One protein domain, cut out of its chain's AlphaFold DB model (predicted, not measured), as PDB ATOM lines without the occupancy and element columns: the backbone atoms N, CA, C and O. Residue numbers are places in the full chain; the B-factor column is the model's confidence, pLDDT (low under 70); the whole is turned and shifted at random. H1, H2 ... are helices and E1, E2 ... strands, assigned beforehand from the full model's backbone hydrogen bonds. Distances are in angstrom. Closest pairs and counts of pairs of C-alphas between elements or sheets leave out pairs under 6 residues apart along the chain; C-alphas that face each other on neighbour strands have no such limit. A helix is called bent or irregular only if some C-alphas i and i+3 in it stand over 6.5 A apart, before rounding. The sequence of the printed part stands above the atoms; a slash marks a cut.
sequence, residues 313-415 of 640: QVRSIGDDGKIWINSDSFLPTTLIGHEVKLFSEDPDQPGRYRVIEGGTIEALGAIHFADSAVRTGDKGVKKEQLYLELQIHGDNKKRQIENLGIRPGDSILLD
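Overview. This is residues 313 to 415 of the 640 residues of the protein "Exonuclease domain-containing protein" of Proteobacteria bacterium SW_6_67_9 (UniProt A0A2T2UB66). One antiparallel sheet of six strands curls round like a partly closed small barrel, its edge strands E1 and E6 coming near each other at Gln 313 and Ser 411. The long hairpin of E3 and E4 extends toward one end of the longest axis, the small helix H1 lies far out at the other end, and H2 only grazes the sheet near the end of E1. The printed part has 103 residues, with two named helices and six named strands in the order E1 E2 E3 E4 H1 E5 H2 E6; the sheet's order is E1 E2 E5 E4 E3 E6. The class is mixed, helices and strands, with under half of the residues in named elements. The whole is compact, with a radius of gyration of the C-alphas of 14.3 A and spans of 48 by 32 by 19 A.

Arrangement. The strongly twisted sheet is a folded sheet, bent back on itself into two leaves: E1, residues 313 to 317, E2, residues 323 to 326, and E5, residues 387 to 389, face E3, residues 339 to 346, and E6, residues 411 to 414, with E4, residues 349 to 362, as the hinge. E4 bends by 76 degrees at residue 358; it pairs with E3 over residues 349 to 360 and with E5 over 360 to 362. In the hairpin of E3 and E4, N 354 and O 344 are 2.8 A apart. Between E5 and E4, N 362 and O 387 are 2.8 A apart. Between the antiparallel neighbours E2 and E5, N 388 and O 323 are within hydrogen-bond range, 2.8 A apart. E1 and E2 form a hairpin, with N 315 and O 324 2.7 A apart. E6 is antiparallel to E3, with N 341 and O 413 2.8 A apart. The closest C-alphas of E1 and E6, those of Gln 313 and Ser 411, are 4.8 A apart. H2, residues 397 to 403, only grazes the sheet with its residues 397 to 402; its closest C-alpha to E1 is that of Lys 398, 6.3 A from that of Ile 317. H1, residues 372 to 376, is not on the sheet. In H1 and H2 every O i to N i+4 pair is within hydrogen-bond range.

Along the chain. E4 is the longest strand, 30.3 A from C-alpha 349 at (24.340, 9.991, -25.048) to C-alpha 362. E3 measures 22.0 A, E1 11.7 A, E6 10.5 A, E2 10.2 A and E5 6.4 A. H2 measures 9.9 A and H1 6.2 A. E1 begins at C-alpha 313 (12.048, 26.186, -21.703), and E6 ends at C-alpha 414 (20.383, 33.901, -18.681).

Size, cuts and confidence. The two C-alphas farthest apart, those of Gln 349 and Thr 376, are 48.3 A apart. The printed part has no cut. The link from E2 to E3, residues 327 to 338, is long. The mean pLDDT of the printed part is 94.7, and no printed residue is under 70.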
ATOM      1  N   GLN A 313      12.090  27.528 -21.121       97.19
ATOM      2  CA  GLN A 313      12.048  26.186 -21.703       97.19
ATOM      3  C   GLN A 313      11.681  26.222 -23.172       97.19
ATOM      4  O   GLN A 313      10.765  26.941 -23.571       97.19
ATOM      5  N   VAL A 314      12.339  25.386 -23.973       98.25
ATOM      6  CA  VAL A 314      11.938  25.160 -25.363       98.25
ATOM      7  C   VAL A 314      10.523  24.576 -25.389       98.25
ATOM      8  O   VAL A 314      10.256  23.523 -24.814       98.25
ATOM      9  N   ARG A 315       9.607  25.251 -26.084       97.94
ATOM     10  CA  ARG A 315       8.226  24.807 -26.312       97.94
ATOM     11  C   ARG A 315       8.091  24.072 -27.639       97.94
ATOM     12  O   ARG A 315       7.480  23.009 -27.695       97.94
ATOM     13  N   SER A 316       8.626  24.644 -28.717       98.25
ATOM     14  CA  SER A 316       8.508  24.081 -30.069       98.25
ATOM     15  C   SER A 316       9.494  24.712 -31.046       98.25
ATOM     16  O   SER A 316       9.868  25.870 -30.882       98.25
ATOM     17  N   ILE A 317       9.832  23.995 -32.118       98.31
ATOM     18  CA  ILE A 317      10.683  24.498 -33.204       98.31
ATOM     19  C   ILE A 317       9.805  24.817 -34.420       98.31
ATOM     20  O   ILE A 317       9.048  23.961 -34.890       98.31
ATOM     21  N   GLY A 318       9.890  26.053 -34.910       97.19
ATOM     22  CA  GLY A 318       9.160  26.528 -36.084       97.19
ATOM     23  C   GLY A 318       9.883  26.235 -37.399       97.19
ATOM     24  O   GLY A 318      11.113  26.217 -37.464       97.19
ATOM     25  N   ASP A 319       9.116  26.067 -38.483       97.31
ATOM     26  CA  ASP A 319       9.652  25.908 -39.851       97.31
ATOM     27  C   ASP A 319      10.440  27.147 -40.326       97.31
ATOM     28  O   ASP A 319      11.280  27.080 -41.229       97.31
ATOM     29  N   ASP A 320      10.203  28.285 -39.675       94.38
ATOM     30  CA  ASP A 320      10.895  29.550 -39.881       94.38
ATOM     31  C   ASP A 320      12.265  29.635 -39.189       94.38
ATOM     32  O   ASP A 320      12.955  30.633 -39.380       94.38
ATOM     33  N   GLY A 321      12.683  28.601 -38.451       95.00
ATOM     34  CA  GLY A 321      13.954  28.579 -37.723       95.00
ATOM     35  C   GLY A 321      13.897  29.214 -36.334       95.00
ATOM     36  O   GLY A 321      14.941  29.377 -35.712       95.00
ATOM     37  N   LYS A 322      12.709  29.566 -35.827       96.56
ATOM     38  CA  LYS A 322      12.560  30.066 -34.455       96.56
ATOM     39  C   LYS A 322      12.384  28.925 -33.465       96.56
ATOM     40  O   LYS A 322      11.671  27.952 -33.732       96.56
ATOM     41  N   ILE A 323      12.972  29.083 -32.284       98.44
ATOM     42  CA  ILE A 323      12.782  28.175 -31.152       98.44
ATOM     43  C   ILE A 323      11.834  28.866 -30.179       98.44
ATOM     44  O   ILE A 323      12.234  29.740 -29.426       98.44
ATOM     45  N   TRP A 324      10.555  28.517 -30.208       98.31
ATOM     46  CA  TRP A 324       9.550  29.113 -29.328       98.31
ATOM     47  C   TRP A 324       9.745  28.634 -27.898       98.31
ATOM     48  O   TRP A 324       9.990  27.444 -27.694       98.31
ATOM     49  N   ILE A 325       9.583  29.527 -26.920       98.25
ATOM     50  CA  ILE A 325       9.881  29.225 -25.515       98.25
ATOM     51  C   ILE A 325       8.722  29.552 -24.573       98.25
ATOM     52  O   ILE A 325       7.841  30.359 -24.882       98.25
ATOM     53  N   ASN A 326       8.749  28.925 -23.403       97.12
ATOM     54  CA  ASN A 326       8.038  29.376 -22.213       97.12
ATOM     55  C   ASN A 326       8.992  30.187 -21.334       97.12
ATOM     56  O   ASN A 326      10.178  29.868 -21.254       97.12
ATOM     57  N   SER A 327       8.469  31.228 -20.686       92.94
ATOM     58  CA  SER A 327       9.251  32.116 -19.827       92.94
ATOM     59  C   SER A 327       9.379  31.650 -18.381       92.94
ATOM     60  O   SER A 327       9.989  32.388 -17.634       92.94
ATOM     61  N   ASP A 328       8.759  30.529 -17.986       82.12
ATOM     62  CA  ASP A 328       8.714  29.950 -16.627       82.12
ATOM     63  C   ASP A 328       9.142  30.902 -15.490       82.12
ATOM     64  O   ASP A 328      10.316  31.021 -15.151       82.12
ATOM     65  N   SER A 329       8.148  31.582 -14.909       82.88
ATOM     66  CA  SER A 329       8.267  32.564 -13.813       82.88
ATOM     67  C   SER A 329       8.900  33.922 -14.163       82.88
ATOM     68  O   SER A 329       8.667  34.887 -13.440       82.88
ATOM     69  N   PHE A 330       9.549  34.093 -15.321       93.81
ATOM     70  CA  PHE A 330       9.955  35.427 -15.786       93.81
ATOM     71  C   PHE A 330       8.793  36.244 -16.369       93.81
ATOM     72  O   PHE A 330       7.961  35.750 -17.147       93.81
ATOM     73  N   LEU A 331       8.811  37.554 -16.093       93.25
ATOM     74  CA  LEU A 331       8.008  38.541 -16.812       93.25
ATOM     75  C   LEU A 331       8.528  38.674 -18.263       93.25
ATOM     76  O   LEU A 331       9.682  39.046 -18.451       93.25
ATOM     77  N   PRO A 332       7.714  38.461 -19.318       93.81
ATOM     78  CA  PRO A 332       8.207  38.405 -20.703       93.81
ATOM     79  C   PRO A 332       9.061  39.593 -21.161       93.81
ATOM     80  O   PRO A 332      10.011  39.427 -21.921       93.81
ATOM     81  N   THR A 333       8.742  40.802 -20.702       92.19
ATOM     82  CA  THR A 333       9.455  42.021 -21.103       92.19
ATOM     83  C   THR A 333      10.863  42.124 -20.526       92.19
ATOM     84  O   THR A 333      11.658  42.886 -21.064       92.19
ATOM     85  N   THR A 334      11.190  41.385 -19.461       93.44
ATOM     86  CA  THR A 334      12.526  41.408 -18.839       93.44
ATOM     87  C   THR A 334      13.513  40.459 -19.514       93.44
ATOM     88  O   THR A 334      14.670  40.425 -19.112       93.44
ATOM     89  N   LEU A 335      13.076  39.696 -20.524       95.19
ATOM     90  CA  LEU A 335      13.902  38.714 -21.233       95.19
ATOM     91  C   LEU A 335      14.446  39.223 -22.576       95.19
ATOM     92  O   LEU A 335      15.486  38.759 -23.030       95.19
ATOM     93  N   ILE A 336      13.737  40.146 -23.228       94.50
ATOM     94  CA  ILE A 336      13.979  40.518 -24.632       94.50
ATOM     95  C   ILE A 336      15.356  41.174 -24.806       94.50
ATOM     96  O   ILE A 336      15.708  42.107 -24.088       94.50
ATOM     97  N   GLY A 337      16.106  40.718 -25.808       94.50
ATOM     98  CA  GLY A 337      17.430  41.220 -26.170       94.50
ATOM     99  C   GLY A 337      18.570  40.682 -25.302       94.50
ATOM    100  O   GLY A 337      19.702  41.148 -25.432       94.50
ATOM    101  N   HIS A 338      18.304  39.733 -24.402       95.88
ATOM    102  CA  HIS A 338      19.331  39.153 -23.538       95.88
ATOM    103  C   HIS A 338      19.922  37.866 -24.105       95.88
ATOM    104  O   HIS A 338      19.199  37.016 -24.623       95.88
ATOM    105  N   GLU A 339      21.244  37.732 -23.960       96.94
ATOM    106  CA  GLU A 339      21.976  36.505 -24.266       96.94
ATOM    107  C   GLU A 339      21.657  35.405 -23.253       96.94
ATOM    108  O   GLU A 339      21.521  35.641 -22.044       96.94
ATOM    109  N   VAL A 340      21.554  34.183 -23.765       97.81
ATOM    110  CA  VAL A 340      21.203  32.999 -22.986       97.81
ATOM    111  C   VAL A 340      22.060  31.796 -23.361       97.81
ATOM    112  O   VAL A 340      22.652  31.726 -24.441       97.81
ATOM    113  N   LYS A 341      22.069  30.807 -22.467       98.19
ATOM    114  CA  LYS A 341      22.616  29.471 -22.706       98.19
ATOM    115  C   LYS A 341      21.484  28.463 -22.774       98.19
ATOM    116  O   LYS A 341      20.692  28.369 -21.836       98.19
ATOM    117  N   LEU A 342      21.431  27.699 -23.859       98.31
ATOM    118  CA  LEU A 342      20.512  26.578 -24.035       98.31
ATOM    119  C   LEU A 342      21.231  25.277 -23.669       98.31
ATOM    120  O   LEU A 342      22.266  24.947 -24.245       98.31
ATOM    121  N   PHE A 343      20.666  24.532 -22.727       98.12
ATOM    122  CA  PHE A 343      21.146  23.223 -22.304       98.12
ATOM    123  C   PHE A 343      20.283  22.143 -22.945       98.12
ATOM    124  O   PHE A 343      19.095  22.025 -22.638       98.12
ATOM    125  N   SER A 344      20.896  21.357 -23.823       97.00
ATOM    126  CA  SER A 344      20.229  20.317 -24.603       97.00
ATOM    127  C   SER A 344      20.901  18.973 -24.364       97.00
ATOM    128  O   SER A 344      22.132  18.883 -24.362       97.00
ATOM    129  N   GLU A 345      20.115  17.925 -24.130       95.81
ATOM    130  CA  GLU A 345      20.661  16.573 -23.992       95.81
ATOM    131  C   GLU A 345      21.321  16.129 -25.310       95.81
ATOM    132  O   GLU A 345      20.911  16.516 -26.406       95.81
ATOM    133  N   ASP A 346      22.388  15.346 -25.217       95.56
ATOM    134  CA  ASP A 346      22.988  14.665 -26.356       95.56
ATOM    135  C   ASP A 346      22.085  13.494 -26.796       95.56
ATOM    136  O   ASP A 346      21.916  12.546 -26.024       95.56
ATOM    137  N   PRO A 347      21.505  13.521 -28.016       93.19
ATOM    138  CA  PRO A 347      20.656  12.440 -28.512       93.19
ATOM    139  C   PRO A 347      21.371  11.086 -28.563       93.19
ATOM    140  O   PRO A 347      20.720  10.051 -28.418       93.19
ATOM    141  N   ASP A 348      22.695  11.099 -28.741       95.44
ATOM    142  CA  ASP A 348      23.514   9.891 -28.829       95.44
ATOM    143  C   ASP A 348      24.022   9.432 -27.450       95.44
ATOM    144  O   ASP A 348      24.513   8.309 -27.304       95.44
ATOM    145  N   GLN A 349      23.904  10.277 -26.419       95.75
ATOM    146  CA  GLN A 349      24.340   9.991 -25.048       95.75
ATOM    147  C   GLN A 349      23.323  10.506 -24.010       95.75
ATOM    148  O   GLN A 349      23.599  11.500 -23.325       95.75
ATOM    149  N   PRO A 350      22.178   9.817 -23.831       92.81
ATOM    150  CA  PRO A 350      21.194  10.171 -22.810       92.81
ATOM    151  C   PRO A 350      21.823  10.350 -21.419       92.81
ATOM    152  O   PRO A 350      22.697   9.584 -21.006       92.81
ATOM    153  N   GLY A 351      21.392  11.384 -20.703       91.69
ATOM    154  CA  GLY A 351      21.946  11.845 -19.432       91.69
ATOM    155  C   GLY A 351      23.126  12.813 -19.559       91.69
ATOM    156  O   GLY A 351      23.514  13.424 -18.560       91.69
ATOM    157  N   ARG A 352      23.707  13.001 -20.753       95.00
ATOM    158  CA  ARG A 352      24.773  13.991 -20.982       95.00
ATOM    159  C   ARG A 352      24.206  15.220 -21.672       95.00
ATOM    160  O   ARG A 352      23.574  15.118 -22.714       95.00
ATOM    161  N   TYR A 353      24.477  16.390 -21.109       96.38
ATOM    162  CA  TYR A 353      23.998  17.660 -21.645       96.38
ATOM    163  C   TYR A 353      25.118  18.425 -22.343       96.38
ATOM    164  O   TYR A 353      26.278  18.405 -21.924       96.38
ATOM    165  N   ARG A 354      24.739  19.119 -23.410       96.69
ATOM    166  CA  ARG A 354      25.561  20.041 -24.190       96.69
ATOM    167  C   ARG A 354      25.021  21.452 -23.985       96.69
ATOM    168  O   ARG A 354      23.838  21.633 -23.694       96.69
ATOM    169  N   VAL A 355      25.890  22.443 -24.149       97.88
ATOM    170  CA  VAL A 355      25.511  23.855 -24.088       97.88
ATOM    171  C   VAL A 355      25.597  24.471 -25.478       97.88
ATOM    172  O   VAL A 355      26.545  24.214 -26.221       97.88
ATOM    173  N   ILE A 356      24.592  25.264 -25.823       97.62
ATOM    174  CA  ILE A 356      24.534  26.074 -27.036       97.62
ATOM    175  C   ILE A 356      24.485  27.532 -26.581       97.62
ATOM    176  O   ILE A 356      23.626  27.914 -25.785       97.62
ATOM    177  N   GLU A 357      25.439  28.326 -27.060       96.75
ATOM    178  CA  GLU A 357      25.656  29.722 -26.669       96.75
ATOM    179  C   GLU A 357      25.465  30.660 -27.874       96.75
ATOM    180  O   GLU A 357      25.454  30.213 -29.022       96.75
ATOM    181  N   GLY A 358      25.327  31.964 -27.608       92.06
ATOM    182  CA  GLY A 358      25.198  33.004 -28.641       92.06
ATOM    183  C   GLY A 358      23.763  33.301 -29.089       92.06
ATOM    184  O   GLY A 358      23.558  34.063 -30.031       92.06
ATOM    185  N   GLY A 359      22.765  32.715 -28.426       95.62
ATOM    186  CA  GLY A 359      21.361  32.995 -28.700       95.62
ATOM    187  C   GLY A 359      20.805  34.157 -27.884       95.62
ATOM    188  O   GLY A 359      21.226  34.366 -26.745       95.62
ATOM    189  N   THR A 360      19.826  34.873 -28.441       97.25
ATOM    190  CA  THR A 360      19.090  35.936 -27.737       97.25
ATOM    191  C   THR A 360      17.606  35.617 -27.617       97.25
ATOM    192  O   THR A 360      17.025  34.967 -28.489       97.25
ATOM    193  N   ILE A 361      16.973  36.070 -26.534       97.56
ATOM    194  CA  ILE A 361      15.513  35.997 -26.416       97.56
ATOM    195  C   ILE A 361      14.879  37.174 -27.139       97.56
ATOM    196  O   ILE A 361      15.236  38.326 -26.914       97.56
ATOM    197  N   GLU A 362      13.887  36.889 -27.967       96.56
ATOM    198  CA  GLU A 362      13.157  37.861 -28.766       96.56
ATOM    199  C   GLU A 362      11.648  37.598 -28.691       96.56
ATOM    200  O   GLU A 362      11.191  36.562 -28.207       96.56
ATOM    201  N   ALA A 363      10.852  38.556 -29.170       94.38
ATOM    202  CA  ALA A 363       9.398  38.387 -29.257       94.38
ATOM    203  C   ALA A 363       8.766  39.039 -30.488       94.38
ATOM    204  O   ALA A 363       7.895  38.464 -31.138       94.38
ATOM    205  N   LEU A 364       9.174  40.271 -30.794       87.25
ATOM    206  CA  LEU A 364       8.506  41.114 -31.790       87.25
ATOM    207  C   LEU A 364       9.280  41.208 -33.113       87.25
ATOM    208  O   LEU A 364       8.725  41.662 -34.114       87.25
ATOM    209  N   GLY A 365      10.557  40.814 -33.125       84.81
ATOM    210  CA  GLY A 365      11.484  41.188 -34.187       84.81
ATOM    211  C   GLY A 365      11.683  42.707 -34.223       84.81
ATOM    212  O   GLY A 365      11.851  43.352 -33.190       84.81
ATOM    213  N   ALA A 366      11.649  43.308 -35.415       86.62
ATOM    214  CA  ALA A 366      11.816  44.753 -35.557       86.62
ATOM    215  C   ALA A 366      10.600  45.543 -35.030       86.62
ATOM    216  O   ALA A 366       9.452  45.197 -35.307       86.62
ATOM    217  N   ILE A 367      10.856  46.694 -34.392       85.69
ATOM    218  CA  ILE A 367       9.821  47.612 -33.868       85.69
ATOM    219  C   ILE A 367       8.746  47.996 -34.900       85.69
ATOM    220  O   ILE A 367       7.595  48.235 -34.545       85.69
ATOM    221  N   HIS A 368       9.095  48.018 -36.188       90.00
ATOM    222  CA  HIS A 368       8.188  48.357 -37.287       90.00
ATOM    223  C   HIS A 368       7.052  47.340 -37.491       90.00
ATOM    224  O   HIS A 368       6.062  47.668 -38.141       90.00
ATOM    225  N   PHE A 369       7.172  46.130 -36.936       87.56
ATOM    226  CA  PHE A 369       6.134  45.098 -36.988       87.56
ATOM    227  C   PHE A 369       5.187  45.135 -35.783       87.56
ATOM    228  O   PHE A 369       4.146  44.478 -35.801       87.56
ATOM    229  N   ALA A 370       5.520  45.901 -34.741       87.88
ATOM    230  CA  ALA A 370       4.693  46.004 -33.551       87.88
ATOM    231  C   ALA A 370       3.436  46.850 -33.814       87.88
ATOM    232  O   ALA A 370       3.493  47.955 -34.373       87.88
ATOM    233  N   ASP A 371       2.284  46.347 -33.362       89.44
ATOM    234  CA  ASP A 371       1.036  47.107 -33.391       89.44
ATOM    235  C   ASP A 371       1.156  48.408 -32.564       89.44
ATOM    236  O   ASP A 371       2.070  48.580 -31.753       89.44
ATOM    237  N   SER A 372       0.272  49.380 -32.817       92.19
ATOM    238  CA  SER A 372       0.369  50.692 -32.159       92.19
ATOM    239  C   SER A 372       0.273  50.599 -30.635       92.19
ATOM    240  O   SER A 372       0.969  51.351 -29.966       92.19
ATOM    241  N   ALA A 373      -0.544  49.685 -30.103       93.12
ATOM    242  CA  ALA A 373      -0.769  49.546 -28.665       93.12
ATOM    243  C   ALA A 373       0.460  48.969 -27.948       93.12
ATOM    244  O   ALA A 373       0.754  49.341 -26.817       93.12
ATOM    245  N   VAL A 374       1.216  48.089 -28.613       90.38
ATOM    246  CA  VAL A 374       2.514  47.622 -28.102       90.38
ATOM    247  C   VAL A 374       3.540  48.754 -28.099       90.38
ATOM    248  O   VAL A 374       4.292  48.903 -27.141       90.38
ATOM    249  N   ARG A 375       3.555  49.595 -29.140       87.88
ATOM    250  CA  ARG A 375       4.497  50.725 -29.242       87.88
ATOM    251  C   ARG A 375       4.224  51.841 -28.231       87.88
ATOM    252  O   ARG A 375       5.172  52.478 -27.785       87.88
ATOM    253  N   THR A 376       2.962  52.090 -27.884       90.75
ATOM    254  CA  THR A 376       2.574  53.092 -26.873       90.75
ATOM    255  C   THR A 376       2.683  52.575 -25.439       90.75
ATOM    256  O   THR A 376       2.635  53.377 -24.512       90.75
ATOM    257  N   GLY A 377       2.854  51.263 -25.247       88.31
ATOM    258  CA  GLY A 377       2.885  50.624 -23.928       88.31
ATOM    259  C   GLY A 377       1.504  50.267 -23.367       88.31
ATOM    260  O   GLY A 377       1.430  49.694 -22.283       88.31
ATOM    261  N   ASP A 378       0.420  50.524 -24.108       92.88
ATOM    262  CA  ASP A 378      -0.950  50.139 -23.724       92.88
ATOM    263  C   ASP A 378      -1.141  48.611 -23.702       92.88
ATOM    264  O   ASP A 378      -2.057  48.084 -23.065       92.88
ATOM    265  N   LYS A 379      -0.276  47.880 -24.416       91.44
ATOM    266  CA  LYS A 379      -0.252  46.419 -24.484       91.44
ATOM    267  C   LYS A 379       1.173  45.900 -24.301       91.44
ATOM    268  O   LYS A 379       2.085  46.296 -25.015       91.44
ATOM    269  N   GLY A 380       1.354  44.959 -23.378       89.38
ATOM    270  CA  GLY A 380       2.637  44.287 -23.161       89.38
ATOM    271  C   GLY A 380       2.918  43.150 -24.149       89.38
ATOM    272  O   GLY A 380       2.057  42.733 -24.931       89.38
ATOM    273  N   VAL A 381       4.132  42.606 -24.061       91.69
ATOM    274  CA  VAL A 381       4.524  41.378 -24.764       91.69
ATOM    275  C   VAL A 381       3.889  40.172 -24.078       91.69
ATOM    276  O   VAL A 381       3.966  40.022 -22.859       91.69
ATOM    277  N   LYS A 382       3.256  39.299 -24.866       91.81
ATOM    278  CA  LYS A 382       2.671  38.052 -24.366       91.81
ATOM    279  C   LYS A 382       3.718  36.943 -24.329       91.81
ATOM    280  O   LYS A 382       4.541  36.839 -25.236       91.81
ATOM    281  N   LYS A 383       3.623  36.058 -23.337       93.19
ATOM    282  CA  LYS A 383       4.534  34.912 -23.172       93.19
ATOM    283  C   LYS A 383       4.576  33.990 -24.399       93.19
ATOM    284  O   LYS A 383       5.617  33.432 -24.716       93.19
ATOM    285  N   GLU A 384       3.475  33.863 -25.140       94.19
ATOM    286  CA  GLU A 384       3.408  33.015 -26.335       94.19
ATOM    287  C   GLU A 384       4.265  33.549 -27.488       94.19
ATOM    288  O   GLU A 384       4.634  32.775 -28.368       94.19
ATOM    289  N   GLN A 385       4.587  34.845 -27.480       94.94
ATOM    290  CA  GLN A 385       5.375  35.492 -28.529       94.94
ATOM    291  C   GLN A 385       6.877  35.258 -28.370       94.94
ATOM    292  O   GLN A 385       7.614  35.559 -29.299       94.94
ATOM    293  N   LEU A 386       7.332  34.748 -27.224       97.69
ATOM    294  CA  LEU A 386       8.753  34.593 -26.941       97.69
ATOM    295  C   LEU A 386       9.382  33.465 -27.765       97.69
ATOM    296  O   LEU A 386       8.845  32.352 -27.849       97.69
ATOM    297  N   TYR A 387      10.558  33.744 -28.317       98.06
ATOM    298  CA  TYR A 387      11.402  32.772 -28.996       98.06
ATOM    299  C   TYR A 387      12.888  33.045 -28.740       98.06
ATOM    300  O   TYR A 387      13.294  34.171 -28.476       98.06
ATOM    301  N   LEU A 388      13.697  31.996 -28.825       98.31
ATOM    302  CA  LEU A 388      15.150  32.048 -28.884       98.31
ATOM    303  C   LEU A 388      15.580  32.181 -30.353       98.31
ATOM    304  O   LEU A 388      15.195  31.368 -31.202       98.31
ATOM    305  N   GLU A 389      16.369  33.211 -30.638       97.06
ATOM    306  CA  GLU A 389      16.992  33.483 -31.932       97.06
ATOM    307  C   GLU A 389      18.428  32.941 -31.939       97.06
ATOM    308  O   GLU A 389      19.254  33.360 -31.129       97.06
ATOM    309  N   LEU A 390      18.714  32.012 -32.857       96.50
ATOM    310  CA  LEU A 390      20.047  31.421 -33.087       96.50
ATOM    311  C   LEU A 390      20.627  31.799 -34.461       96.50
ATOM    312  O   LEU A 390      21.560  31.166 -34.950       96.50
ATOM    313  N   GLN A 391      20.035  32.795 -35.120       94.81
ATOM    314  CA  GLN A 391      20.441  33.319 -36.421       94.81
ATOM    315  C   GLN A 391      20.436  32.251 -37.534       94.81
ATOM    316  O   GLN A 391      21.207  32.315 -38.495       94.81
ATOM    317  N   ILE A 392      19.534  31.265 -37.426       96.19
ATOM    318  CA  ILE A 392      19.396  30.155 -38.379       96.19
ATOM    319  C   ILE A 392      18.736  30.647 -39.671       96.19
ATOM    320  O   ILE A 392      17.627  31.181 -39.666       96.19
ATOM    321  N   HIS A 393      19.388  30.413 -40.811       96.31
ATOM    322  CA  HIS A 393      18.917  30.874 -42.118       96.31
ATOM    323  C   HIS A 393      19.048  29.804 -43.217       96.31
ATOM    324  O   HIS A 393      19.588  28.719 -43.009       96.31
ATOM    325  N   GLY A 394      18.526  30.111 -44.410       96.88
ATOM    326  CA  GLY A 394      18.551  29.213 -45.570       96.88
ATOM    327  C   GLY A 394      17.394  28.207 -45.609       96.88
ATOM    328  O   GLY A 394      16.304  28.458 -45.074       96.88
ATOM    329  N   ASP A 395      17.631  27.080 -46.279       97.06
ATOM    330  CA  ASP A 395      16.653  26.005 -46.455       97.06
ATOM    331  C   ASP A 395      16.646  25.046 -45.258       97.06
ATOM    332  O   ASP A 395      17.641  24.884 -44.552       97.06
ATOM    333  N   ASN A 396      15.511  24.380 -45.028       97.12
ATOM    334  CA  ASN A 396      15.356  23.362 -43.979       97.12
ATOM    335  C   ASN A 396      15.736  23.841 -42.558       97.12
ATOM    336  O   ASN A 396      16.262  23.060 -41.771       97.12
ATOM    337  N   LYS A 397      15.470  25.110 -42.212       98.06
ATOM    338  CA  LYS A 397      15.865  25.746 -40.933       98.06
ATOM    339  C   LYS A 397      15.478  24.940 -39.693       98.06
ATOM    340  O   LYS A 397      16.317  24.696 -38.835       98.06
ATOM    341  N   LYS A 398      14.233  24.462 -39.634       97.94
ATOM    342  CA  LYS A 398      13.778  23.570 -38.561       97.94
ATOM    343  C   LYS A 398      14.660  22.333 -38.428       97.94
ATOM    344  O   LYS A 398      15.124  22.037 -37.337       97.94
ATOM    345  N   ARG A 399      14.967  21.675 -39.548       98.00
ATOM    346  CA  ARG A 399      15.837  20.498 -39.564       98.00
ATOM    347  C   ARG A 399      17.261  20.827 -39.123       98.00
ATOM    348  O   ARG A 399      17.886  19.999 -38.482       98.00
ATOM    349  N   GLN A 400      17.782  22.018 -39.433       97.69
ATOM    350  CA  GLN A 400      19.093  22.449 -38.928       97.69
ATOM    351  C   GLN A 400      19.107  22.491 -37.393       97.69
ATOM    352  O   GLN A 400      20.049  21.991 -36.789       97.69
ATOM    353  N   ILE A 401      18.045  23.011 -36.773       97.31
ATOM    354  CA  ILE A 401      17.885  23.064 -35.310       97.31
ATOM    355  C   ILE A 401      17.678  21.662 -34.728       97.31
ATOM    356  O   ILE A 401      18.328  21.303 -33.750       97.31
ATOM    357  N   GLU A 402      16.821  20.846 -35.343       96.25
ATOM    358  CA  GLU A 402      16.592  19.456 -34.921       96.25
ATOM    359  C   GLU A 402      17.880  18.622 -35.000       96.25
ATOM    360  O   GLU A 402      18.147  17.817 -34.113       96.25
ATOM    361  N   ASN A 403      18.732  18.859 -36.004       95.62
ATOM    362  CA  ASN A 403      20.038  18.205 -36.129       95.62
ATOM    363  C   ASN A 403      21.015  18.599 -35.005       95.62
ATOM    364  O   ASN A 403      21.953  17.850 -34.739       95.62
ATOM    365  N   LEU A 404      20.816  19.742 -34.337       95.12
ATOM    366  CA  LEU A 404      21.574  20.086 -33.129       95.12
ATOM    367  C   LEU A 404      21.133  19.245 -31.926       95.12
ATOM    368  O   LEU A 404      21.832  19.241 -30.918       95.12
ATOM    369  N   GLY A 405      20.014  18.521 -32.014       95.62
ATOM    370  CA  GLY A 405      19.430  17.734 -30.926       95.62
ATOM    371  C   GLY A 405      18.527  18.536 -29.987       95.62
ATOM    372  O   GLY A 405      18.071  17.989 -28.989       95.62
ATOM    373  N   ILE A 406      18.248  19.805 -30.311       97.62
ATOM    374  CA  ILE A 406      17.357  20.666 -29.526       97.62
ATOM    375  C   ILE A 406      15.938  20.101 -29.562       97.62
ATOM    376  O   ILE A 406      15.428  19.746 -30.629       97.62
ATOM    377  N   ARG A 407      15.269  20.070 -28.408       95.69
ATOM    378  CA  ARG A 407      13.918  19.510 -28.281       95.69
ATOM    379  C   ARG A 407      13.057  20.249 -27.252       95.69
ATOM    380  O   ARG A 407      13.589  20.946 -26.387       95.69
ATOM    381  N   PRO A 408      11.719  20.094 -27.308       97.44
ATOM    382  CA  PRO A 408      10.835  20.593 -26.261       97.44
ATOM    383  C   PRO A 408      11.260  20.124 -24.863       97.44
ATOM    384  O   PRO A 408      11.590  18.955 -24.672       97.44
ATOM    385  N   GLY A 409      11.230  21.040 -23.894       95.56
ATOM    386  CA  GLY A 409      11.647  20.815 -22.508       95.56
ATOM    387  C   GLY A 409      13.104  21.177 -22.201       95.56
ATOM    388  O   GLY A 409      13.431  21.347 -21.024       95.56
ATOM    389  N   ASP A 410      13.958  21.355 -23.218       97.62
ATOM    390  CA  ASP A 410      15.340  21.805 -23.015       97.62
ATOM    391  C   ASP A 410      15.367  23.156 -22.284       97.62
ATOM    392  O   ASP A 410      14.569  24.059 -22.565       97.62
ATOM    393  N   SER A 411      16.265  23.271 -21.304       97.38
ATOM    394  CA  SER A 411      16.306  24.405 -20.378       97.38
ATOM    395  C   SER A 411      17.206  25.512 -20.904       97.38
ATOM    396  O   SER A 411      18.287  25.258 -21.428       97.38
ATOM    397  N   ILE A 412      16.780  26.753 -20.714       98.31
ATOM    398  CA  ILE A 412      17.502  27.952 -21.126       98.31
ATOM    399  C   ILE A 412      17.708  28.834 -19.894       98.31
ATOM    400  O   ILE A 412      16.765  29.077 -19.140       98.31
ATOM    401  N   LEU A 413      18.931  29.321 -19.697       97.88
ATOM    402  CA  LEU A 413      19.295  30.233 -18.609       97.88
ATOM    403  C   LEU A 413      19.894  31.528 -19.157       97.88
ATOM    404  O   LEU A 413      20.536  31.526 -20.205       97.88
ATOM    405  N   LEU A 414      19.729  32.622 -18.418       97.12
ATOM    406  CA  LEU A 414      20.383  33.901 -18.681       97.12
ATOM    407  C   LEU A 414      21.907  33.749 -18.575       97.12
ATOM    408  O   LEU A 414      22.408  33.172 -17.605       97.12
ATOM    409  N   ASP A 415      22.654  34.308 -19.528       96.25
ATOM    410  CA  ASP A 415      24.119  34.348 -19.452       96.25
ATOM    411  C   ASP A 415      24.600  35.626 -18.753       96.25
ATOM    412  O   ASP A 415      25.023  36.608 -19.369       96.25
TER     413      ASP A 415